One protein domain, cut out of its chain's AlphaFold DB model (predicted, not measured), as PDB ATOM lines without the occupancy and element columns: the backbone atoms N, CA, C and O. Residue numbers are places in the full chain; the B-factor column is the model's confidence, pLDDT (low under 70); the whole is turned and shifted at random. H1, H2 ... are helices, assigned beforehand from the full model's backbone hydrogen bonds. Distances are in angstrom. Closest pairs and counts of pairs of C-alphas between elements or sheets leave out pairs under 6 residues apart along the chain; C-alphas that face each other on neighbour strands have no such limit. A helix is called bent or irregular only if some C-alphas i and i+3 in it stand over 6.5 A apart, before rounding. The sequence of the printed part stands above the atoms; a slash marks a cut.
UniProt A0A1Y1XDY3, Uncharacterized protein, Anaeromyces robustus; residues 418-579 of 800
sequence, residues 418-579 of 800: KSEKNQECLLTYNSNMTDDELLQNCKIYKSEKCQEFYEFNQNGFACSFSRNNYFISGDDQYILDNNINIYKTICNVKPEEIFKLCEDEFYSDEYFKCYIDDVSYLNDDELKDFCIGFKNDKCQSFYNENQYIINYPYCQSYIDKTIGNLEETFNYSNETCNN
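This is residues 418 to 579 of the 800 residues of an uncharacterized protein of Anaeromyces robustus (UniProt A0A1Y1XDY3). Two loose helical lobes stand end to end along one long axis. H1 to H4 make the first lobe, with the opening stretch 418 to 434 passing along one side of it, and H5 to H11 make the second, with H5 crossing H10 near the first lobe and H6, H7, H8 and H11 grouped towards the far end. The printed part has 162 residues, with eleven named helices, H1 to H11 in order, and no named strand; the class is all helix, and the helices that touch are mostly crossed. The whole is loose, with a radius of gyration of the C-alphas of 20.0 A, and elongated, spanning 62 by 33 by 21 A.

Residues 418 to 434 hold no named element. H1 is residues 435 to 445, beginning at C-alpha 435 at (148.856, -0.577, 61.272). H2 is 448 to 459, 15.6 A long, and H3 is 461 to 469. H4, the longest, is 474 to 492, 27.1 A, ending at C-alpha 492 at (143.258, -1.853, 47.542). H5 is 495 to 508, 20.3 A; H6 is 511 to 514; H7 is 524 to 535, 17.0 A; H8 is 537 to 544; H9 is 547 to 551. H10 is 553 to 562 and irregular: C-alphas 554 and 557 are 7.3 A apart. H11 is 566 to 579, 19.7 A, ending at C-alpha 579 at (136.445, 32.810, 76.483).

H1 touches residues 487 to 491 of H4, about perpendicular at 74 degrees; their closest C-alphas, Cys 442 and Cys 491, are 5.3 A apart. H2 and H3 touch only at the corner, closest at the C-alphas of Asn 457 and Cys 463, 5.6 A. H4 and H10 are close but not clearly touching, with the C-alphas of Ile 490 and Tyr 554 closest at 7.0 A. H5 touches H10 with residues 498 to 503, about perpendicular at 86 degrees, closest at the C-alphas of Cys 502 and Cys 555, 5.5 A. H9 touches no helix but is near H5, H8 and H10. H6 touches H7, closest at the C-alphas of Cys 514 and Phe 534, 5.1 A, and H8, closest at those of Cys 514 and Cys 539, 5.2 A. H7 and H11 only just touch, with 3 pairs of C-alphas within 8 A, the closest Cys 531 and Cys 577 at 5.5 A. Every O i to N i+4 pair is within hydrogen-bond range in H1, H2, H3, H8, H9 and H11, but 14 of 15 in H4, 8 of 10 in H5, 7 of 8 in H7 and 4 of 6 in H10; H6 is too short for such a pair.

The C-alphas farthest apart, Glu 420 and Asp 524, are 62.9 A apart. The printed part has no cut. No link is long. The mean pLDDT of the printed part is 87.8, and residue 551 alone is under 70.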
ATOM      1  N   LYS A 418     129.575 -20.505  57.867       88.69
ATOM      2  CA  LYS A 418     130.017 -21.106  59.139       88.69
ATOM      3  C   LYS A 418     131.121 -22.151  58.971       88.69
ATOM      4  O   LYS A 418     131.525 -22.767  59.960       88.69
ATOM      5  N   SER A 419     131.597 -22.400  57.750       92.19
ATOM      6  CA  SER A 419     132.577 -23.459  57.519       92.19
ATOM      7  C   SER A 419     133.904 -23.127  58.214       92.19
ATOM      8  O   SER A 419     134.398 -22.003  58.133       92.19
ATOM      9  N   GLU A 420     134.534 -24.118  58.856       91.19
ATOM     10  CA  GLU A 420     135.860 -23.948  59.484       91.19
ATOM     11  C   GLU A 420     136.911 -23.442  58.488       91.19
ATOM     12  O   GLU A 420     137.870 -22.771  58.861       91.19
ATOM     13  N   LYS A 421     136.720 -23.737  57.197       90.56
ATOM     14  CA  LYS A 421     137.604 -23.258  56.138       90.56
ATOM     15  C   LYS A 421     137.508 -21.746  55.972       90.56
ATOM     16  O   LYS A 421     138.537 -21.142  55.709       90.56
ATOM     17  N   ASN A 422     136.340 -21.139  56.147       92.25
ATOM     18  CA  ASN A 422     136.127 -19.723  55.846       92.25
ATOM     19  C   ASN A 422     136.230 -18.815  57.076       92.25
ATOM     20  O   ASN A 422     136.199 -17.598  56.922       92.25
ATOM     21  N   GLN A 423     136.423 -19.372  58.279       92.50
ATOM     22  CA  GLN A 423     136.528 -18.573  59.505       92.50
ATOM     23  C   GLN A 423     137.645 -17.525  59.464       92.50
ATOM     24  O   GLN A 423     137.451 -16.428  59.970       92.50
ATOM     25  N   GLU A 424     138.783 -17.813  58.823       94.94
ATOM     26  CA  GLU A 424     139.860 -16.818  58.685       94.94
ATOM     27  C   GLU A 424     139.459 -15.613  57.819       94.94
ATOM     28  O   GLU A 424     140.046 -14.547  57.944       94.94
ATOM     29  N   CYS A 425     138.446 -15.771  56.965       95.94
ATOM     30  CA  CYS A 425     137.951 -14.724  56.080       95.94
ATOM     31  C   CYS A 425     136.844 -13.883  56.725       95.94
ATOM     32  O   CYS A 425     136.492 -12.837  56.185       95.94
ATOM     33  N   LEU A 426     136.310 -14.278  57.883       93.12
ATOM     34  CA  LEU A 426     135.352 -13.483  58.659       93.12
ATOM     35  C   LEU A 426     136.081 -12.363  59.414       93.12
ATOM     36  O   LEU A 426     136.080 -12.304  60.642       93.12
ATOM     37  N   LEU A 427     136.757 -11.497  58.660       94.12
ATOM     38  CA  LEU A 427     137.505 -10.374  59.200       94.12
ATOM     39  C   LEU A 427     136.533  -9.398  59.857       94.12
ATOM     40  O   LEU A 427     135.585  -8.929  59.227       94.12
ATOM     41  N   THR A 428     136.801  -9.067  61.114       92.06
ATOM     42  CA  THR A 428     136.179  -7.931  61.782       92.06
ATOM     43  C   THR A 428     137.052  -6.709  61.574       92.06
ATOM     44  O   THR A 428     138.280  -6.805  61.570       92.06
ATOM     45  N   TYR A 429     136.439  -5.559  61.338       87.06
ATOM     46  CA  TYR A 429     137.150  -4.295  61.391       87.06
ATOM     47  C   TYR A 429     136.970  -3.673  62.782       87.06
ATOM     48  O   TYR A 429     135.889  -3.738  63.366       87.06
ATOM     49  N   ASN A 430     138.037  -3.093  63.323       84.31
ATOM     50  CA  ASN A 430     138.016  -2.327  64.563       84.31
ATOM     51  C   ASN A 430     138.881  -1.079  64.356       84.31
ATOM     52  O   ASN A 430     140.022  -1.202  63.918       84.31
ATOM     53  N   SER A 431     138.347   0.102  64.671       76.88
ATOM     54  CA  SER A 431     139.053   1.385  64.528       76.88
ATOM     55  C   SER A 431     140.325   1.462  65.378       76.88
ATOM     56  O   SER A 431     141.241   2.202  65.047       76.88
ATOM     57  N   ASN A 432     140.416   0.650  66.435       77.81
ATOM     58  CA  ASN A 432     141.587   0.562  67.305       77.81
ATOM     59  C   ASN A 432     142.668  -0.412  66.791       77.81
ATOM     60  O   ASN A 432     143.602  -0.715  67.535       77.81
ATOM     61  N   MET A 433     142.537  -0.960  65.574       82.19
ATOM     62  CA  MET A 433     143.571  -1.822  64.993       82.19
ATOM     63  C   MET A 433     144.848  -1.035  64.723       82.19
ATOM     64  O   MET A 433     144.832   0.036  64.121       82.19
ATOM     65  N   THR A 434     145.971  -1.617  65.117       82.38
ATOM     66  CA  THR A 434     147.294  -1.117  64.747       82.38
ATOM     67  C   THR A 434     147.541  -1.272  63.242       82.38
ATOM     68  O   THR A 434     146.979  -2.162  62.596       82.38
ATOM     69  N   ASP A 435     148.447  -0.466  62.682       77.81
ATOM     70  CA  ASP A 435     148.856  -0.577  61.272       77.81
ATOM     71  C   ASP A 435     149.326  -1.998  60.904       77.81
ATOM     72  O   ASP A 435     149.059  -2.485  59.804       77.81
ATOM     73  N   ASP A 436     149.986  -2.697  61.834       82.38
ATOM     74  CA  ASP A 436     150.450  -4.075  61.644       82.38
ATOM     75  C   ASP A 436     149.289  -5.085  61.595       82.38
ATOM     76  O   ASP A 436     149.299  -6.000  60.763       82.38
ATOM     77  N   GLU A 437     148.274  -4.921  62.451       89.69
ATOM     78  CA  GLU A 437     147.054  -5.738  62.432       89.69
ATOM     79  C   GLU A 437     146.265  -5.510  61.144       89.69
ATOM     80  O   GLU A 437     145.874  -6.472  60.480       89.69
ATOM     81  N   LEU A 438     146.104  -4.249  60.739       86.12
ATOM     82  CA  LEU A 438     145.449  -3.887  59.488       86.12
ATOM     83  C   LEU A 438     146.205  -4.455  58.281       86.12
ATOM     84  O   LEU A 438     145.595  -5.046  57.389       86.12
ATOM     85  N   LEU A 439     147.539  -4.363  58.264       84.12
ATOM     86  CA  LEU A 439     148.369  -4.937  57.207       84.12
ATOM     87  C   LEU A 439     148.240  -6.465  57.155       84.12
ATOM     88  O   LEU A 439     148.210  -7.051  56.068       84.12
ATOM     89  N   GLN A 440     148.163  -7.125  58.311       92.56
ATOM     90  CA  GLN A 440     147.947  -8.565  58.387       92.56
ATOM     91  C   GLN A 440     146.547  -8.953  57.891       92.56
ATOM     92  O   GLN A 440     146.432  -9.869  57.074       92.56
ATOM     93  N   ASN A 441     145.507  -8.218  58.284       94.31
ATOM     94  CA  ASN A 441     144.143  -8.432  57.805       94.31
ATOM     95  C   ASN A 441     144.025  -8.152  56.307       94.31
ATOM     96  O   ASN A 441     143.383  -8.919  55.600       94.31
ATOM     97  N   CYS A 442     144.741  -7.163  55.773       92.50
ATOM     98  CA  CYS A 442     144.812  -6.937  54.335       92.50
ATOM     99  C   CYS A 442     145.499  -8.078  53.576       92.50
ATOM    100  O   CYS A 442     145.114  -8.366  52.442       92.50
ATOM    101  N   LYS A 443     146.487  -8.766  54.168       94.19
ATOM    102  CA  LYS A 443     147.066  -9.981  53.561       94.19
ATOM    103  C   LYS A 443     146.055 -11.124  53.529       94.19
ATOM    104  O   LYS A 443     145.989 -11.824  52.522       94.19
ATOM    105  N   ILE A 444     145.284 -11.301  54.604       95.88
ATOM    106  CA  ILE A 444     144.223 -12.315  54.672       95.88
ATOM    107  C   ILE A 444     143.125 -11.984  53.662       95.88
ATOM    108  O   ILE A 444     142.796 -12.825  52.828       95.88
ATOM    109  N   TYR A 445     142.646 -10.739  53.664       95.12
ATOM    110  CA  TYR A 445     141.653 -10.227  52.728       95.12
ATOM    111  C   TYR A 445     142.075 -10.495  51.282       95.12
ATOM    112  O   TYR A 445     141.303 -11.065  50.521       95.12
ATOM    113  N   LYS A 446     143.320 -10.164  50.912       94.06
ATOM    114  CA  LYS A 446     143.871 -10.373  49.559       94.06
ATOM    115  C   LYS A 446     144.211 -11.827  49.222       94.06
ATOM    116  O   LYS A 446     144.636 -12.089  48.096       94.06
ATOM    117  N   SER A 447     144.091 -12.764  50.160       95.94
ATOM    118  CA  SER A 447     144.341 -14.173  49.861       95.94
ATOM    119  C   SER A 447     143.313 -14.688  48.852       95.94
ATOM    120  O   SER A 447     142.135 -14.345  48.926       95.94
ATOM    121  N   GLU A 448     143.751 -15.527  47.911       95.19
ATOM    122  CA  GLU A 448     142.880 -16.122  46.881       95.19
ATOM    123  C   GLU A 448     141.652 -16.790  47.512       95.19
ATOM    124  O   GLU A 448     140.523 -16.549  47.100       95.19
ATOM    125  N   LYS A 449     141.873 -17.525  48.605       95.12
ATOM    126  CA  LYS A 449     140.825 -18.191  49.373       95.12
ATOM    127  C   LYS A 449     139.773 -17.225  49.928       95.12
ATOM    128  O   LYS A 449     138.582 -17.497  49.800       95.12
ATOM    129  N   CYS A 450     140.179 -16.113  50.543       95.62
ATOM    130  CA  CYS A 450     139.207 -15.161  51.078       95.62
ATOM    131  C   CYS A 450     138.523 -14.346  49.987       95.62
ATOM    132  O   CYS A 450     137.337 -14.075  50.112       95.62
ATOM    133  N   GLN A 451     139.207 -14.041  48.883       94.56
ATOM    134  CA  GLN A 451     138.565 -13.428  47.719       94.56
ATOM    135  C   GLN A 451     137.487 -14.341  47.116       94.56
ATOM    136  O   GLN A 451     136.387 -13.869  46.835       94.56
ATOM    137  N   GLU A 452     137.741 -15.649  46.999       92.12
ATOM    138  CA  GLU A 452     136.719 -16.627  46.595       92.12
ATOM    139  C   GLU A 452     135.544 -16.675  47.582       92.12
ATOM    140  O   GLU A 452     134.386 -16.707  47.163       92.12
ATOM    141  N   PHE A 453     135.820 -16.634  48.890       93.94
ATOM    142  CA  PHE A 453     134.783 -16.589  49.920       93.94
ATOM    143  C   PHE A 453     133.936 -15.311  49.849       93.94
ATOM    144  O   PHE A 453     132.710 -15.394  49.901       93.94
ATOM    145  N   TYR A 454     134.550 -14.135  49.707       93.38
ATOM    146  CA  TYR A 454     133.822 -12.869  49.602       93.38
ATOM    147  C   TYR A 454     132.999 -12.801  48.320       93.38
ATOM    148  O   TYR A 454     131.849 -12.367  48.366       93.38
ATOM    149  N   GLU A 455     133.533 -13.302  47.204       90.12
ATOM    150  CA  GLU A 455     132.787 -13.437  45.953       90.12
ATOM    151  C   GLU A 455     131.636 -14.446  46.091       90.12
ATOM    152  O   GLU A 455     130.554 -14.253  45.544       90.12
ATOM    153  N   PHE A 456     131.793 -15.510  46.876       90.69
ATOM    154  CA  PHE A 456     130.677 -16.396  47.190       90.69
ATOM    155  C   PHE A 456     129.622 -15.714  48.083       90.69
ATOM    156  O   PHE A 456     128.433 -15.775  47.768       90.69
ATOM    157  N   ASN A 457     130.033 -15.035  49.158       88.88
ATOM    158  CA  ASN A 457     129.135 -14.361  50.099       88.88
ATOM    159  C   ASN A 457     128.336 -13.237  49.417       88.88
ATOM    160  O   ASN A 457     127.102 -13.216  49.452       88.88
ATOM    161  N   GLN A 458     129.036 -12.315  48.755       87.31
ATOM    162  CA  GLN A 458     128.412 -11.148  48.138       87.31
ATOM    163  C   GLN A 458     127.558 -11.533  46.932       87.31
ATOM    164  O   GLN A 458     126.548 -10.890  46.651       87.31
ATOM    165  N   ASN A 459     127.958 -12.589  46.237       87.00
ATOM    166  CA  ASN A 459     127.759 -12.663  44.805       87.00
ATOM    167  C   ASN A 459     127.363 -14.077  44.340       87.00
ATOM    168  O   ASN A 459     126.820 -14.233  43.243       87.00
ATOM    169  N   GLY A 460     127.560 -15.102  45.171       90.56
ATOM    170  CA  GLY A 460     127.072 -16.455  44.947       90.56
ATOM    171  C   GLY A 460     125.549 -16.523  45.043       90.56
ATOM    172  O   GLY A 460     124.936 -15.911  45.917       90.56
ATOM    173  N   PHE A 461     124.930 -17.299  44.148       92.19
ATOM    174  CA  PHE A 461     123.470 -17.414  44.074       92.19
ATOM    175  C   PHE A 461     122.837 -17.761  45.426       92.19
ATOM    176  O   PHE A 461     121.870 -17.114  45.808       92.19
ATOM    177  N   ALA A 462     123.398 -18.730  46.160       92.31
ATOM    178  CA  ALA A 462     122.816 -19.161  47.424       92.31
ATOM    179  C   ALA A 462     122.765 -18.028  48.456       92.31
ATOM    180  O   ALA A 462     121.689 -17.724  48.956       92.31
ATOM    181  N   CYS A 463     123.889 -17.354  48.714       91.44
ATOM    182  CA  CYS A 463     123.929 -16.278  49.701       91.44
ATOM    183  C   CYS A 463     123.229 -14.998  49.249       91.44
ATOM    184  O   CYS A 463     122.552 -14.364  50.054       91.44
ATOM    185  N   SER A 464     123.313 -14.642  47.965       89.06
ATOM    186  CA  SER A 464     122.542 -13.519  47.419       89.06
ATOM    187  C   SER A 464     121.031 -13.761  47.542       89.06
ATOM    188  O   SER A 464     120.306 -12.873  47.982       89.06
ATOM    189  N   PHE A 465     120.558 -14.972  47.232       92.62
ATOM    190  CA  PHE A 465     119.153 -15.342  47.392       92.62
ATOM    191  C   PHE A 465     118.722 -15.318  48.864       92.62
ATOM    192  O   PHE A 465     117.674 -14.755  49.184       92.62
ATOM    193  N   SER A 466     119.525 -15.901  49.760       91.44
ATOM    194  CA  SER A 466     119.221 -15.926  51.192       91.44
ATOM    195  C   SER A 466     119.125 -14.523  51.774       91.44
ATOM    196  O   SER A 466     118.146 -14.241  52.447       91.44
ATOM    197  N   ARG A 467     120.054 -13.623  51.438       87.69
ATOM    198  CA  ARG A 467     120.041 -12.226  51.900       87.69
ATOM    199  C   ARG A 467     118.775 -11.471  51.497       87.69
ATOM    200  O   ARG A 467     118.256 -10.686  52.278       87.69
ATOM    201  N   ASN A 468     118.275 -11.724  50.289       87.25
ATOM    202  CA  ASN A 468     117.109 -11.018  49.756       87.25
ATOM    203  C   ASN A 468     115.773 -11.507  50.335       87.25
ATOM    204  O   ASN A 468     114.806 -10.752  50.317       87.25
ATOM    205  N   ASN A 469     115.689 -12.758  50.806       88.69
ATOM    206  CA  ASN A 469     114.412 -13.368  51.211       88.69
ATOM    207  C   ASN A 469     114.356 -13.753  52.693       88.69
ATOM    208  O   ASN A 469     113.273 -13.910  53.246       88.69
ATOM    209  N   TYR A 470     115.506 -13.917  53.340       85.31
ATOM    210  CA  TYR A 470     115.603 -14.425  54.696       85.31
ATOM    211  C   TYR A 470     116.454 -13.491  55.547       85.31
ATOM    212  O   TYR A 470     117.593 -13.179  55.206       85.31
ATOM    213  N   PHE A 471     115.912 -13.112  56.706       70.25
ATOM    214  CA  PHE A 471     116.695 -12.556  57.804       70.25
ATOM    215  C   PHE A 471     117.606 -13.664  58.359       70.25
ATOM    216  O   PHE A 471     117.335 -14.249  59.406       70.25
ATOM    217  N   ILE A 472     118.703 -13.967  57.656       73.25
ATOM    218  CA  ILE A 472     119.947 -14.324  58.353       73.25
ATOM    219  C   ILE A 472     120.126 -13.204  59.382       73.25
ATOM    220  O   ILE A 472     119.945 -12.057  58.978       73.25
ATOM    221  N   SER A 473     120.340 -13.516  60.670       71.50
ATOM    222  CA  SER A 473     120.433 -12.536  61.776       71.50
ATOM    223  C   SER A 473     121.011 -11.220  61.257       71.50
ATOM    224  O   SER A 473     122.188 -11.179  60.910       71.50
ATOM    225  N   GLY A 474     120.148 -10.207  61.072       70.81
ATOM    226  CA  GLY A 474     120.444  -9.070  60.184       70.81
ATOM    227  C   GLY A 474     121.768  -8.387  60.524       70.81
ATOM    228  O   GLY A 474     122.489  -7.950  59.631       70.81
ATOM    229  N   ASP A 475     122.116  -8.420  61.806       79.88
ATOM    230  CA  ASP A 475     123.346  -7.888  62.368       79.88
ATOM    231  C   ASP A 475     124.600  -8.595  61.826       79.88
ATOM    232  O   ASP A 475     125.524  -7.922  61.378       79.88
ATOM    233  N   ASP A 476     124.645  -9.931  61.770       82.00
ATOM    234  CA  ASP A 476     125.857 -10.670  61.379       82.00
ATOM    235  C   ASP A 476     126.212 -10.455  59.901       82.00
ATOM    236  O   ASP A 476     127.378 -10.252  59.549       82.00
ATOM    237  N   GLN A 477     125.204 -10.477  59.022       82.44
ATOM    238  CA  GLN A 477     125.412 -10.269  57.587       82.44
ATOM    239  C   GLN A 477     125.759  -8.810  57.286       82.44
ATOM    240  O   GLN A 477     126.647  -8.555  56.473       82.44
ATOM    241  N   TYR A 478     125.084  -7.862  57.941       84.31
ATOM    242  CA  TYR A 478     125.384  -6.442  57.796       84.31
ATOM    243  C   TYR A 478     126.812  -6.132  58.254       84.31
ATOM    244  O   TYR A 478     127.562  -5.484  57.526       84.31
ATOM    245  N   ILE A 479     127.223  -6.667  59.408       85.56
ATOM    246  CA  ILE A 479     128.591  -6.536  59.922       85.56
ATOM    247  C   ILE A 479     129.597  -7.128  58.927       85.56
ATOM    248  O   ILE A 479     130.604  -6.485  58.628       85.56
ATOM    249  N   LEU A 480     129.335  -8.319  58.375       89.38
ATOM    250  CA  LEU A 480     130.229  -8.951  57.402       89.38
ATOM    251  C   LEU A 480     130.347  -8.137  56.105       89.38
ATOM    252  O   LEU A 480     131.462  -7.875  55.657       89.38
ATOM    253  N   ASP A 481     129.227  -7.723  55.510       87.38
ATOM    254  CA  ASP A 481     129.225  -6.939  54.271       87.38
ATOM    255  C   ASP A 481     129.911  -5.576  54.483       87.38
ATOM    256  O   ASP A 481     130.717  -5.158  53.645       87.38
ATOM    257  N   ASN A 482     129.675  -4.930  55.632       86.69
ATOM    258  CA  ASN A 482     130.347  -3.690  56.010       86.69
ATOM    259  C   ASN A 482     131.865  -3.887  56.141       86.69
ATOM    260  O   ASN A 482     132.638  -3.164  55.517       86.69
ATOM    261  N   ASN A 483     132.307  -4.925  56.856       90.19
ATOM    262  CA  ASN A 483     133.732  -5.235  56.994       90.19
ATOM    263  C   ASN A 483     134.388  -5.518  55.637       90.19
ATOM    264  O   ASN A 483     135.477  -5.011  55.365       90.19
ATOM    265  N   ILE A 484     133.735  -6.285  54.754       91.62
ATOM    266  CA  ILE A 484     134.261  -6.562  53.408       91.62
ATOM    267  C   ILE A 484     134.424  -5.263  52.617       91.62
ATOM    268  O   ILE A 484     135.446  -5.092  51.950       91.62
ATOM    269  N   ASN A 485     133.453  -4.350  52.688       87.81
ATOM    270  CA  ASN A 485     133.529  -3.060  52.006       87.81
ATOM    271  C   ASN A 485     134.654  -2.185  52.572       87.81
ATOM    272  O   ASN A 485     135.433  -1.634  51.796       87.81
ATOM    273  N   ILE A 486     134.809  -2.137  53.896       87.88
ATOM    274  CA  ILE A 486     135.908  -1.426  54.558       87.88
ATOM    275  C   ILE A 486     137.264  -1.967  54.077       87.88
ATOM    276  O   ILE A 486     138.095  -1.205  53.585       87.88
ATOM    277  N   TYR A 487     137.484  -3.286  54.123       91.62
ATOM    278  CA  TYR A 487     138.742  -3.878  53.653       91.62
ATOM    279  C   TYR A 487     138.940  -3.735  52.139       91.62
ATOM    280  O   TYR A 487     140.071  -3.556  51.686       91.62
ATOM    281  N   LYS A 488     137.867  -3.754  51.343       89.75
ATOM    282  CA  LYS A 488     137.935  -3.475  49.903       89.75
ATOM    283  C   LYS A 488     138.473  -2.076  49.631       89.75
ATOM    284  O   LYS A 488     139.285  -1.929  48.718       89.75
ATOM    285  N   THR A 489     138.044  -1.086  50.409       84.69
ATOM    286  CA  THR A 489     138.533   0.291  50.315       84.69
ATOM    287  C   THR A 489     139.974   0.378  50.807       84.69
ATOM    288  O   THR A 489     140.865   0.722  50.038       84.69
ATOM    289  N   ILE A 490     140.249  -0.027  52.048       85.94
ATOM    290  CA  ILE A 490     141.561   0.193  52.672       85.94
ATOM    291  C   ILE A 490     142.665  -0.629  52.007       85.94
ATOM    292  O   ILE A 490     143.755  -0.133  51.741       85.94
ATOM    293  N   CYS A 491     142.413  -1.906  51.720       90.00
ATOM    294  CA  CYS A 491     143.480  -2.795  51.280       90.00
ATOM    295  C   CYS A 491     143.859  -2.592  49.811       90.00
ATOM    296  O   CYS A 491     144.963  -2.981  49.427       90.00
ATOM    297  N   ASN A 492     142.984  -2.033  48.973       85.31
ATOM    298  CA  ASN A 492     143.258  -1.853  47.542       85.31
ATOM    299  C   ASN A 492     143.823  -0.473  47.188       85.31
ATOM    300  O   ASN A 492     144.347  -0.309  46.087       85.31
ATOM    301  N   VAL A 493     143.751   0.483  48.111       80.94
ATOM    302  CA  VAL A 493     144.235   1.852  47.931       80.94
ATOM    303  C   VAL A 493     145.674   1.953  48.447       80.94
ATOM    304  O   VAL A 493     146.066   1.258  49.389       80.94
ATOM    305  N   LYS A 494     146.517   2.767  47.799       80.88
ATOM    306  CA  LYS A 494     147.871   3.018  48.322       80.88
ATOM    307  C   LYS A 494     147.788   3.866  49.596       80.88
ATOM    308  O   LYS A 494     146.913   4.724  49.666       80.88
ATOM    309  N   PRO A 495     148.706   3.718  50.565       74.94
ATOM    310  CA  PRO A 495     148.669   4.509  51.799       74.94
ATOM    311  C   PRO A 495     148.549   6.025  51.572       74.94
ATOM    312  O   PRO A 495     147.827   6.700  52.299       74.94
ATOM    313  N   GLU A 496     149.195   6.566  50.534       77.00
ATOM    314  CA  GLU A 496     149.126   7.995  50.208       77.00
ATOM    315  C   GLU A 496     147.751   8.429  49.669       77.00
ATOM    316  O   GLU A 496     147.327   9.560  49.886       77.00
ATOM    317  N   GLU A 497     147.046   7.535  48.975       82.38
ATOM    318  CA  GLU A 497     145.712   7.786  48.418       82.38
ATOM    319  C   GLU A 497     144.625   7.698  49.506       82.38
ATOM    320  O   GLU A 497     143.632   8.414  49.419       82.38
ATOM    321  N   ILE A 498     144.836   6.899  50.564       78.38
ATOM    322  CA  ILE A 498     143.934   6.846  51.730       78.38
ATOM    323  C   ILE A 498     143.894   8.204  52.430       78.38
ATOM    324  O   ILE A 498     142.819   8.685  52.765       78.38
ATOM    325  N   PHE A 499     145.055   8.841  52.614       82.94
ATOM    326  CA  PHE A 499     145.127  10.153  53.257       82.94
ATOM    327  C   PHE A 499     144.314  11.197  52.490       82.94
ATOM    328  O   PHE A 499     143.563  11.950  53.096       82.94
ATOM    329  N   LYS A 500     144.420  11.193  51.157       85.56
ATOM    330  CA  LYS A 500     143.642  12.086  50.299       85.56
ATOM    331  C   LYS A 500     142.145  11.775  50.344       85.56
ATOM    332  O   LYS A 500     141.351  12.699  50.367       85.56
ATOM    333  N   LEU A 501     141.760  10.499  50.370       82.06
ATOM    334  CA  LEU A 501     140.353  10.119  50.507       82.06
ATOM    335  C   LEU A 501     139.773  10.654  51.822       82.06
ATOM    336  O   LEU A 501     138.715  11.259  51.821       82.06
ATOM    337  N   CYS A 502     140.506  10.488  52.921       87.44
ATOM    338  CA  CYS A 502     140.124  11.052  54.210       87.44
ATOM    339  C   CYS A 502     140.077  12.583  54.182       87.44
ATOM    340  O   CYS A 502     139.172  13.187  54.737       87.44
ATOM    341  N   GLU A 503     141.033  13.230  53.525       87.75
ATOM    342  CA  GLU A 503     141.001  14.676  53.334       87.75
ATOM    343  C   GLU A 503     139.731  15.109  52.590       87.75
ATOM    344  O   GLU A 503     138.981  15.943  53.095       87.75
ATOM    345  N   ASP A 504     139.452  14.495  51.440       84.25
ATOM    346  CA  ASP A 504     138.297  14.805  50.599       84.25
ATOM    347  C   ASP A 504     136.977  14.619  51.376       84.25
ATOM    348  O   ASP A 504     136.153  15.533  51.358       84.25
ATOM    349  N   GLU A 505     136.808  13.513  52.117       83.56
ATOM    350  CA  GLU A 505     135.615  13.255  52.949       83.56
ATOM    351  C   GLU A 505     135.500  14.245  54.123       83.56
ATOM    352  O   GLU A 505     134.423  14.758  54.427       83.56
ATOM    353  N   PHE A 506     136.621  14.580  54.771       87.19
ATOM    354  CA  PHE A 506     136.657  15.558  55.862       87.19
ATOM    355  C   PHE A 506     136.236  16.962  55.393       87.19
ATOM    356  O   PHE A 506     135.563  17.693  56.129       87.19
ATOM    357  N   TYR A 507     136.596  17.339  54.161       86.00
ATOM    358  CA  TYR A 507     136.185  18.605  53.556       86.00
ATOM    359  C   TYR A 507     134.760  18.576  52.996       86.00
ATOM    360  O   TYR A 507     134.029  19.547  53.196       86.00
ATOM    361  N   SER A 508     134.347  17.502  52.311       78.81
ATOM    362  CA  SER A 508     133.003  17.400  51.721       78.81
ATOM    363  C   SER A 508     131.914  17.375  52.780       78.81
ATOM    364  O   SER A 508     130.878  18.017  52.608       78.81
ATOM    365  N   ASP A 509     132.184  16.714  53.904       81.00
ATOM    366  CA  ASP A 509     131.294  16.701  55.057       81.00
ATOM    367  C   ASP A 509     131.505  17.924  55.958       81.00
ATOM    368  O   ASP A 509     130.951  17.984  57.047       81.00
ATOM    369  N   GLU A 510     132.261  18.935  55.531       86.75
ATOM    370  CA  GLU A 510     132.477  20.197  56.248       86.75
ATOM    371  C   GLU A 510     133.011  20.062  57.691       86.75
ATOM    372  O   GLU A 510     132.932  21.017  58.466       86.75
ATOM    373  N   TYR A 511     133.597  18.920  58.070       87.75
ATOM    374  CA  TYR A 511     134.154  18.714  59.414       87.75
ATOM    375  C   TYR A 511     135.334  19.650  59.706       87.75
ATOM    376  O   TYR A 511     135.604  19.960  60.866       87.75
ATOM    377  N   PHE A 512     135.979  20.196  58.669       87.50
ATOM    378  CA  PHE A 512     136.986  21.249  58.815       87.50
ATOM    379  C   PHE A 512     136.458  22.507  59.522       87.50
ATOM    380  O   PHE A 512     137.241  23.208  60.152       87.50
ATOM    381  N   LYS A 513     135.145  22.781  59.473       89.56
ATOM    382  CA  LYS A 513     134.528  23.900  60.208       89.56
ATOM    383  C   LYS A 513     134.438  23.641  61.716       89.56
ATOM    384  O   LYS A 513     134.242  24.579  62.478       89.56
ATOM    385  N   CYS A 514     134.587  22.389  62.150       93.12
ATOM    386  CA  CYS A 514     134.539  21.996  63.557       93.12
ATOM    387  C   CYS A 514     135.896  22.115  64.261       93.12
ATOM    388  O   CYS A 514     135.973  21.895  65.469       93.12
ATOM    389  N   TYR A 515     136.965  22.422  63.525       91.25
ATOM    390  CA  TYR A 515     138.341  22.414  64.008       91.25
ATOM    391  C   TYR A 515     139.014  23.777  63.820       91.25
ATOM    392  O   TYR A 515     138.881  24.405  62.772       91.25
ATOM    393  N   ILE A 516     139.775  24.205  64.830       91.25
ATOM    394  CA  ILE A 516     140.643  25.379  64.770       91.25
ATOM    395  C   ILE A 516     142.019  25.032  65.340       91.25
ATOM    396  O   ILE A 516     142.131  24.594  66.483       91.25
ATOM    397  N   ASP A 517     143.065  25.223  64.535       85.62
ATOM    398  CA  ASP A 517     144.448  24.963  64.960       85.62
ATOM    399  C   ASP A 517     145.009  26.138  65.777       85.62
ATOM    400  O   ASP A 517     145.596  25.970  66.843       85.62
ATOM    401  N   ASP A 518     144.782  27.365  65.298       90.06
ATOM    402  CA  ASP A 518     145.301  28.578  65.925       90.06
ATOM    403  C   ASP A 518     144.347  29.761  65.712       90.06
ATOM    404  O   ASP A 518     144.105  30.228  64.596       90.06
ATOM    405  N   VAL A 519     143.823  30.266  66.828       92.00
ATOM    406  CA  VAL A 519     142.884  31.396  66.889       92.00
ATOM    407  C   VAL A 519     143.501  32.691  66.365       92.00
ATOM    408  O   VAL A 519     142.775  33.586  65.945       92.00
ATOM    409  N   SER A 520     144.831  32.817  66.363       92.12
ATOM    410  CA  SER A 520     145.509  34.039  65.921       92.12
ATOM    411  C   SER A 520     145.320  34.354  64.434       92.12
ATOM    412  O   SER A 520     145.550  35.495  64.028       92.12
ATOM    413  N   TYR A 521     144.872  33.378  63.637       90.88
ATOM    414  CA  TYR A 521     144.529  33.575  62.230       90.88
ATOM    415  C   TYR A 521     143.103  34.068  62.004       90.88
ATOM    416  O   TYR A 521     142.817  34.523  60.898       90.88
ATOM    417  N   LEU A 522     142.231  33.995  63.014       92.44
ATOM    418  CA  LEU A 522     140.845  34.429  62.890       92.44
ATOM    419  C   LEU A 522     140.672  35.854  63.408       92.44
ATOM    420  O   LEU A 522     141.154  36.221  64.483       92.44
ATOM    421  N   ASN A 523     139.942  36.662  62.648       94.25
ATOM    422  CA  ASN A 523     139.410  37.918  63.160       94.25
ATOM    423  C   ASN A 523     138.183  37.676  64.069       94.25
ATOM    424  O   ASN A 523     137.688  36.556  64.186       94.25
ATOM    425  N   ASP A 524     137.696  38.726  64.741       91.69
ATOM    426  CA  ASP A 524     136.596  38.604  65.712       91.69
ATOM    427  C   ASP A 524     135.284  38.075  65.091       91.69
ATOM    428  O   ASP A 524     134.515  37.431  65.808       91.69
ATOM    429  N   ASP A 525     135.033  38.322  63.799       88.69
ATOM    430  CA  ASP A 525     133.851  37.822  63.080       88.69
ATOM    431  C   ASP A 525     134.045  36.355  62.657       88.69
ATOM    432  O   ASP A 525     133.168  35.527  62.876       88.69
ATOM    433  N   GLU A 526     135.222  35.986  62.148       92.69
ATOM    434  CA  GLU A 526     135.536  34.587  61.803       92.69
ATOM    435  C   GLU A 526     135.515  33.674  63.037       92.69
ATOM    436  O   GLU A 526     135.023  32.547  62.980       92.69
ATOM    437  N   LEU A 527     136.018  34.164  64.173       94.31
ATOM    438  CA  LEU A 527     135.968  33.439  65.440       94.31
ATOM    439  C   LEU A 527     134.529  33.295  65.950       94.31
ATOM    440  O   LEU A 527     134.177  32.261  66.519       94.31
ATOM    441  N   LYS A 528     133.682  34.309  65.725       91.88
ATOM    442  CA  LYS A 528     132.251  34.229  66.027       91.88
ATOM    443  C   LYS A 528     131.589  33.110  65.229       91.88
ATOM    444  O   LYS A 528     130.927  32.261  65.822       91.88
ATOM    445  N   ASP A 529     131.796  33.107  63.915       89.62
ATOM    446  CA  ASP A 529     131.214  32.127  62.997       89.62
ATOM    447  C   ASP A 529     131.699  30.710  63.322       89.62
ATOM    448  O   ASP A 529     130.898  29.775  63.381       89.62
ATOM    449  N   PHE A 530     132.991  30.557  63.639       94.00
ATOM    450  CA  PHE A 530     133.537  29.295  64.134       94.00
ATOM    451  C   PHE A 530     132.818  28.827  65.403       94.00
ATOM    452  O   PHE A 530     132.403  27.675  65.476       94.00
ATOM    453  N   CYS A 531     132.624  29.697  66.397       94.56
ATOM    454  CA  CYS A 531     131.980  29.305  67.651       94.56
ATOM    455  C   CYS A 531     130.487  28.983  67.504       94.56
ATOM    456  O   CYS A 531     129.988  28.125  68.234       94.56
ATOM    457  N   ILE A 532     129.791  29.610  66.549       88.12
ATOM    458  CA  ILE A 532     128.431  29.215  66.150       88.12
ATOM    459  C   ILE A 532     128.460  27.795  65.575       88.12
ATOM    460  O   ILE A 532     127.759  26.912  66.068       88.12
ATOM    461  N   GLY A 533     129.314  27.555  64.575       88.12
ATOM    462  CA  GLY A 533     129.434  26.251  63.926       88.12
ATOM    463  C   GLY A 533     129.885  25.143  64.879       88.12
ATOM    464  O   GLY A 533     129.349  24.040  64.842       88.12
ATOM    465  N   PHE A 534     130.813  25.439  65.790       93.69
ATOM    466  CA  PHE A 534     131.370  24.480  66.741       93.69
ATOM    467  C   PHE A 534     130.301  23.870  67.653       93.69
ATOM    468  O   PHE A 534     130.402  22.691  67.992       93.69
ATOM    469  N   LYS A 535     129.272  24.634  68.045       91.00
ATOM    470  CA  LYS A 535     128.171  24.141  68.892       91.00
ATOM    471  C   LYS A 535     127.050  23.442  68.137       91.00
ATOM    472  O   LYS A 535     126.217  22.827  68.792       91.00
ATOM    473  N   ASN A 536     127.053  23.473  66.806       87.38
ATOM    474  CA  ASN A 536     126.121  22.682  66.014       87.38
ATOM    475  C   ASN A 536     126.264  21.185  66.351       87.38
ATOM    476  O   ASN A 536     127.385  20.688  66.517       87.38
ATOM    477  N   ASP A 537     125.138  20.470  66.392       87.56
ATOM    478  CA  ASP A 537     125.052  19.026  66.642       87.56
ATOM    479  C   ASP A 537     126.072  18.223  65.833       87.56
ATOM    480  O   ASP A 537     126.740  17.347  66.372       87.56
ATOM    481  N   LYS A 538     126.285  18.574  64.562       88.19
ATOM    482  CA  LYS A 538     127.261  17.908  63.693       88.19
ATOM    483  C   LYS A 538     128.690  17.989  64.236       88.19
ATOM    484  O   LYS A 538     129.408  16.987  64.231       88.19
ATOM    485  N   CYS A 539     129.110  19.160  64.715       91.62
ATOM    486  CA  CYS A 539     130.436  19.334  65.304       91.62
ATOM    487  C   CYS A 539     130.521  18.693  66.689       91.62
ATOM    488  O   CYS A 539     131.528  18.068  67.010       91.62
ATOM    489  N   GLN A 540     129.462  18.763  67.495       92.19
ATOM    490  CA  GLN A 540     129.437  18.079  68.788       92.19
ATOM    491  C   GLN A 540     129.512  16.551  68.620       92.19
ATOM    492  O   GLN A 540     130.304  15.904  69.303       92.19
ATOM    493  N   SER A 541     128.789  15.969  67.661       87.75
ATOM    494  CA  SER A 541     128.865  14.542  67.320       87.75
ATOM    495  C   SER A 541     130.220  14.142  66.731       87.75
ATOM    496  O   SER A 541     130.693  13.035  66.993       87.75
ATOM    497  N   PHE A 542     130.897  15.035  65.997       89.25
ATOM    498  CA  PHE A 542     132.271  14.803  65.543       89.25
ATOM    499  C   PHE A 542     133.239  14.568  66.712       89.25
ATOM    500  O   PHE A 542     134.086  13.688  66.622       89.25
ATOM    501  N   TYR A 543     133.094  15.286  67.826       87.44
ATOM    502  CA  TYR A 543     133.966  15.098  68.990       87.44
ATOM    503  C   TYR A 543     133.474  14.006  69.954       87.44
ATOM    504  O   TYR A 543     134.286  13.239  70.466       87.44
ATOM    505  N   ASN A 544     132.163  13.910  70.190       85.38
ATOM    506  CA  ASN A 544     131.592  13.027  71.217       85.38
ATOM    507  C   ASN A 544     131.393  11.584  70.738       85.38
ATOM    508  O   ASN A 544     131.625  10.639  71.489       85.38
ATOM    509  N   GLU A 545     130.947  11.413  69.495       84.94
ATOM    510  CA  GLU A 545     130.659  10.101  68.901       84.94
ATOM    511  C   GLU A 545     131.703   9.718  67.854       84.94
ATOM    512  O   GLU A 545     131.755   8.574  67.412       84.94
ATOM    513  N   ASN A 546     132.555  10.670  67.465       80.94
ATOM    514  CA  ASN A 546     133.513  10.512  66.388       80.94
ATOM    515  C   ASN A 546     132.839  10.026  65.099       80.94
ATOM    516  O   ASN A 546     133.300   9.089  64.452       80.94
ATOM    517  N   GLN A 547     131.716  10.660  64.738       74.94
ATOM    518  CA  GLN A 547     130.872  10.240  63.615       74.94
ATOM    519  C   GLN A 547     131.657  10.120  62.301       74.94
ATOM    520  O   GLN A 547     131.416   9.201  61.521       74.94
ATOM    521  N   TYR A 548     132.656  10.982  62.093       77.75
ATOM    522  CA  TYR A 548     133.569  10.886  60.959       77.75
ATOM    523  C   TYR A 548     134.356   9.566  60.957       77.75
ATOM    524  O   TYR A 548     134.443   8.912  59.929       77.75
ATOM    525  N   ILE A 549     134.868   9.115  62.103       81.62
ATOM    526  CA  ILE A 549     135.544   7.815  62.222       81.62
ATOM    527  C   ILE A 549     134.550   6.655  62.266       81.62
ATOM    528  O   ILE A 549     134.875   5.576  61.794       81.62
ATOM    529  N   ILE A 550     133.322   6.831  62.754       74.56
ATOM    530  CA  ILE A 550     132.281   5.802  62.604       74.56
ATOM    531  C   ILE A 550     132.017   5.543  61.115       74.56
ATOM    532  O   ILE A 550     131.964   4.390  60.683       74.56
ATOM    533  N   ASN A 551     131.893   6.616  60.332       68.38
ATOM    534  CA  ASN A 551     131.630   6.555  58.898       68.38
ATOM    535  C   ASN A 551     132.875   6.120  58.108       68.38
ATOM    536  O   ASN A 551     132.775   5.338  57.159       68.38
ATOM    537  N   TYR A 552     134.055   6.571  58.540       77.62
ATOM    538  CA  TYR A 552     135.343   6.344  57.885       77.62
ATOM    539  C   TYR A 552     136.404   5.869  58.882       77.62
ATOM    540  O   TYR A 552     137.372   6.577  59.172       77.62
ATOM    541  N   PRO A 553     136.290   4.631  59.389       73.19
ATOM    542  CA  PRO A 553     137.143   4.187  60.488       73.19
ATOM    543  C   PRO A 553     138.642   4.174  60.173       73.19
ATOM    544  O   PRO A 553     139.488   4.329  61.051       73.19
ATOM    545  N   TYR A 554     138.983   4.053  58.892       75.62
ATOM    546  CA  TYR A 554     140.355   4.090  58.396       75.62
ATOM    547  C   TYR A 554     141.002   5.476  58.415       75.62
ATOM    548  O   TYR A 554     142.212   5.578  58.216       75.62
ATOM    549  N   CYS A 555     140.229   6.529  58.668       85.75
ATOM    550  CA  CYS A 555     140.717   7.900  58.700       85.75
ATOM    551  C   CYS A 555     141.227   8.345  60.073       85.75
ATOM    552  O   CYS A 555     141.593   9.509  60.225       85.75
ATOM    553  N   GLN A 556     141.325   7.443  61.058       84.06
ATOM    554  CA  GLN A 556     141.818   7.788  62.396       84.06
ATOM    555  C   GLN A 556     143.229   8.378  62.334       84.06
ATOM    556  O   GLN A 556     143.462   9.464  62.848       84.06
ATOM    557  N   SER A 557     144.144   7.736  61.599       80.44
ATOM    558  CA  SER A 557     145.514   8.244  61.429       80.44
ATOM    559  C   SER A 557     145.575   9.601  60.714       80.44
ATOM    560  O   SER A 557     146.476  10.400  60.978       80.44
ATOM    561  N   TYR A 558     144.619   9.883  59.817       85.06
ATOM    562  CA  TYR A 558     144.484  11.187  59.171       85.06
ATOM    563  C   TYR A 558     144.070  12.253  60.187       85.06
ATOM    564  O   TYR A 558     144.713  13.299  60.251       85.06
ATOM    565  N   ILE A 559     143.053  11.972  61.006       86.94
ATOM    566  CA  ILE A 559     142.589  12.870  62.070       86.94
ATOM    567  C   ILE A 559     143.697  13.105  63.094       86.94
ATOM    568  O   ILE A 559     144.040  14.254  63.349       86.94
ATOM    569  N   ASP A 560     144.346  12.047  63.580       85.06
ATOM    570  CA  ASP A 560     145.431  12.150  64.561       85.06
ATOM    571  C   ASP A 560     146.603  12.995  64.039       85.06
ATOM    572  O   ASP A 560     147.274  13.688  64.799       85.06
ATOM    573  N   LYS A 561     146.871  12.949  62.730       87.25
ATOM    574  CA  LYS A 561     147.939  13.738  62.106       87.25
ATOM    575  C   LYS A 561     147.524  15.178  61.799       87.25
ATOM    576  O   LYS A 561     148.383  16.055  61.823       87.25
ATOM    577  N   THR A 562     146.261  15.396  61.444       86.69
ATOM    578  CA  THR A 562     145.746  16.695  60.980       86.69
ATOM    579  C   THR A 562     145.294  17.562  62.146       86.69
ATOM    580  O   THR A 562     145.623  18.737  62.191       86.69
ATOM    581  N   ILE A 563     144.566  16.963  63.085       88.25
ATOM    582  CA  ILE A 563     143.951  17.623  64.238       88.25
ATOM    583  C   ILE A 563     144.771  17.373  65.511       88.25
ATOM    584  O   ILE A 563     144.755  18.181  66.433       88.25
ATOM    585  N   GLY A 564     145.532  16.277  65.569       87.94
ATOM    586  CA  GLY A 564     146.231  15.880  66.786       87.94
ATOM    587  C   GLY A 564     145.318  15.081  67.709       87.94
ATOM    588  O   GLY A 564     144.504  14.272  67.268       87.94
ATOM    589  N   ASN A 565     145.455  15.292  69.017       89.56
ATOM    590  CA  ASN A 565     144.573  14.660  69.987       89.56
ATOM    591  C   ASN A 565     143.181  15.318  69.924       89.56
ATOM    592  O   ASN A 565     143.031  16.514  70.188       89.56
ATOM    593  N   LEU A 566     142.164  14.525  69.573       88.88
ATOM    594  CA  LEU A 566     140.791  14.993  69.377       88.88
ATOM    595  C   LEU A 566     140.186  15.605  70.655       88.88
ATOM    596  O   LEU A 566     139.500  16.622  70.585       88.88
ATOM    597  N   GLU A 567     140.484  15.033  71.825       90.12
ATOM    598  CA  GLU A 567     140.020  15.533  73.126       90.12
ATOM    599  C   GLU A 567     140.715  16.852  73.498       90.12
ATOM    600  O   GLU A 567     140.059  17.802  73.928       90.12
ATOM    601  N   GLU A 568     142.031  16.953  73.293       92.62
ATOM    602  CA  GLU A 568     142.774  18.203  73.518       92.62
ATOM    603  C   GLU A 568     142.267  19.320  72.601       92.62
ATOM    604  O   GLU A 568     142.054  20.443  73.055       92.62
ATOM    605  N   THR A 569     141.997  18.993  71.339       92.00
ATOM    606  CA  THR A 569     141.448  19.924  70.347       92.00
ATOM    607  C   THR A 569     140.043  20.384  70.711       92.00
ATOM    608  O   THR A 569     139.743  21.580  70.635       92.00
ATOM    609  N   PHE A 570     139.176  19.456  71.124       93.50
ATOM    610  CA  PHE A 570     137.838  19.787  71.601       93.50
ATOM    611  C   PHE A 570     137.912  20.746  72.785       93.50
ATOM    612  O   PHE A 570     137.253  21.784  72.787       93.50
ATOM    613  N   ASN A 571     138.751  20.423  73.770       94.44
ATOM    614  CA  ASN A 571     138.937  21.242  74.960       94.44
ATOM    615  C   ASN A 571     139.478  22.630  74.603       94.44
ATOM    616  O   ASN A 571     138.945  23.622  75.097       94.44
ATOM    617  N   TYR A 572     140.460  22.712  73.701       94.94
ATOM    618  CA  TYR A 572     141.005  23.974  73.205       94.94
ATOM    619  C   TYR A 572     139.948  24.825  72.490       94.94
ATOM    620  O   TYR A 572     139.794  26.009  72.795       94.94
ATOM    621  N   SER A 573     139.180  24.223  71.580       94.31
ATOM    622  CA  SER A 573     138.119  24.905  70.825       94.31
ATOM    623  C   SER A 573     136.990  25.367  71.748       94.31
ATOM    624  O   SER A 573     136.525  26.504  71.666       94.31
ATOM    625  N   ASN A 574     136.588  24.518  72.696       94.81
ATOM    626  CA  ASN A 574     135.552  24.828  73.672       94.81
ATOM    627  C   ASN A 574     135.999  25.934  74.639       94.81
ATOM    628  O   ASN A 574     135.237  26.866  74.883       94.81
ATOM    629  N   GLU A 575     137.229  25.880  75.161       95.62
ATOM    630  CA  GLU A 575     137.802  26.942  75.997       95.62
ATOM    631  C   GLU A 575     137.893  28.263  75.226       95.62
ATOM    632  O   GLU A 575     137.449  29.301  75.720       95.62
ATOM    633  N   THR A 576     138.412  28.218  73.999       96.06
ATOM    634  CA  THR A 576     138.509  29.370  73.098       96.06
ATOM    635  C   THR A 576     137.154  30.036  72.917       96.06
ATOM    636  O   THR A 576     137.018  31.240  73.151       96.06
ATOM    637  N   CYS A 577     136.136  29.258  72.552       96.06
ATOM    638  CA  CYS A 577     134.814  29.808  72.334       96.06
ATOM    639  C   CYS A 577     134.172  30.303  73.626       96.06
ATOM    640  O   CYS A 577     133.637  31.404  73.636       96.06
ATOM    641  N   ASN A 578     134.288  29.582  74.744       95.44
ATOM    642  CA  ASN A 578     133.782  30.065  76.032       95.44
ATOM    643  C   ASN A 578     134.423  31.404  76.428       95.44
ATOM    644  O   ASN A 578     133.724  32.318  76.861       95.44
ATOM    645  N   ASN A 579     135.733  31.560  76.219       95.81
ATOM    646  CA  ASN A 579     136.445  32.810  76.483       95.81
ATOM    647  C   ASN A 579     135.982  33.946  75.560       95.81
ATOM    648  O   ASN A 579     135.762  35.068  76.027       95.81
TER     649      ASN A 579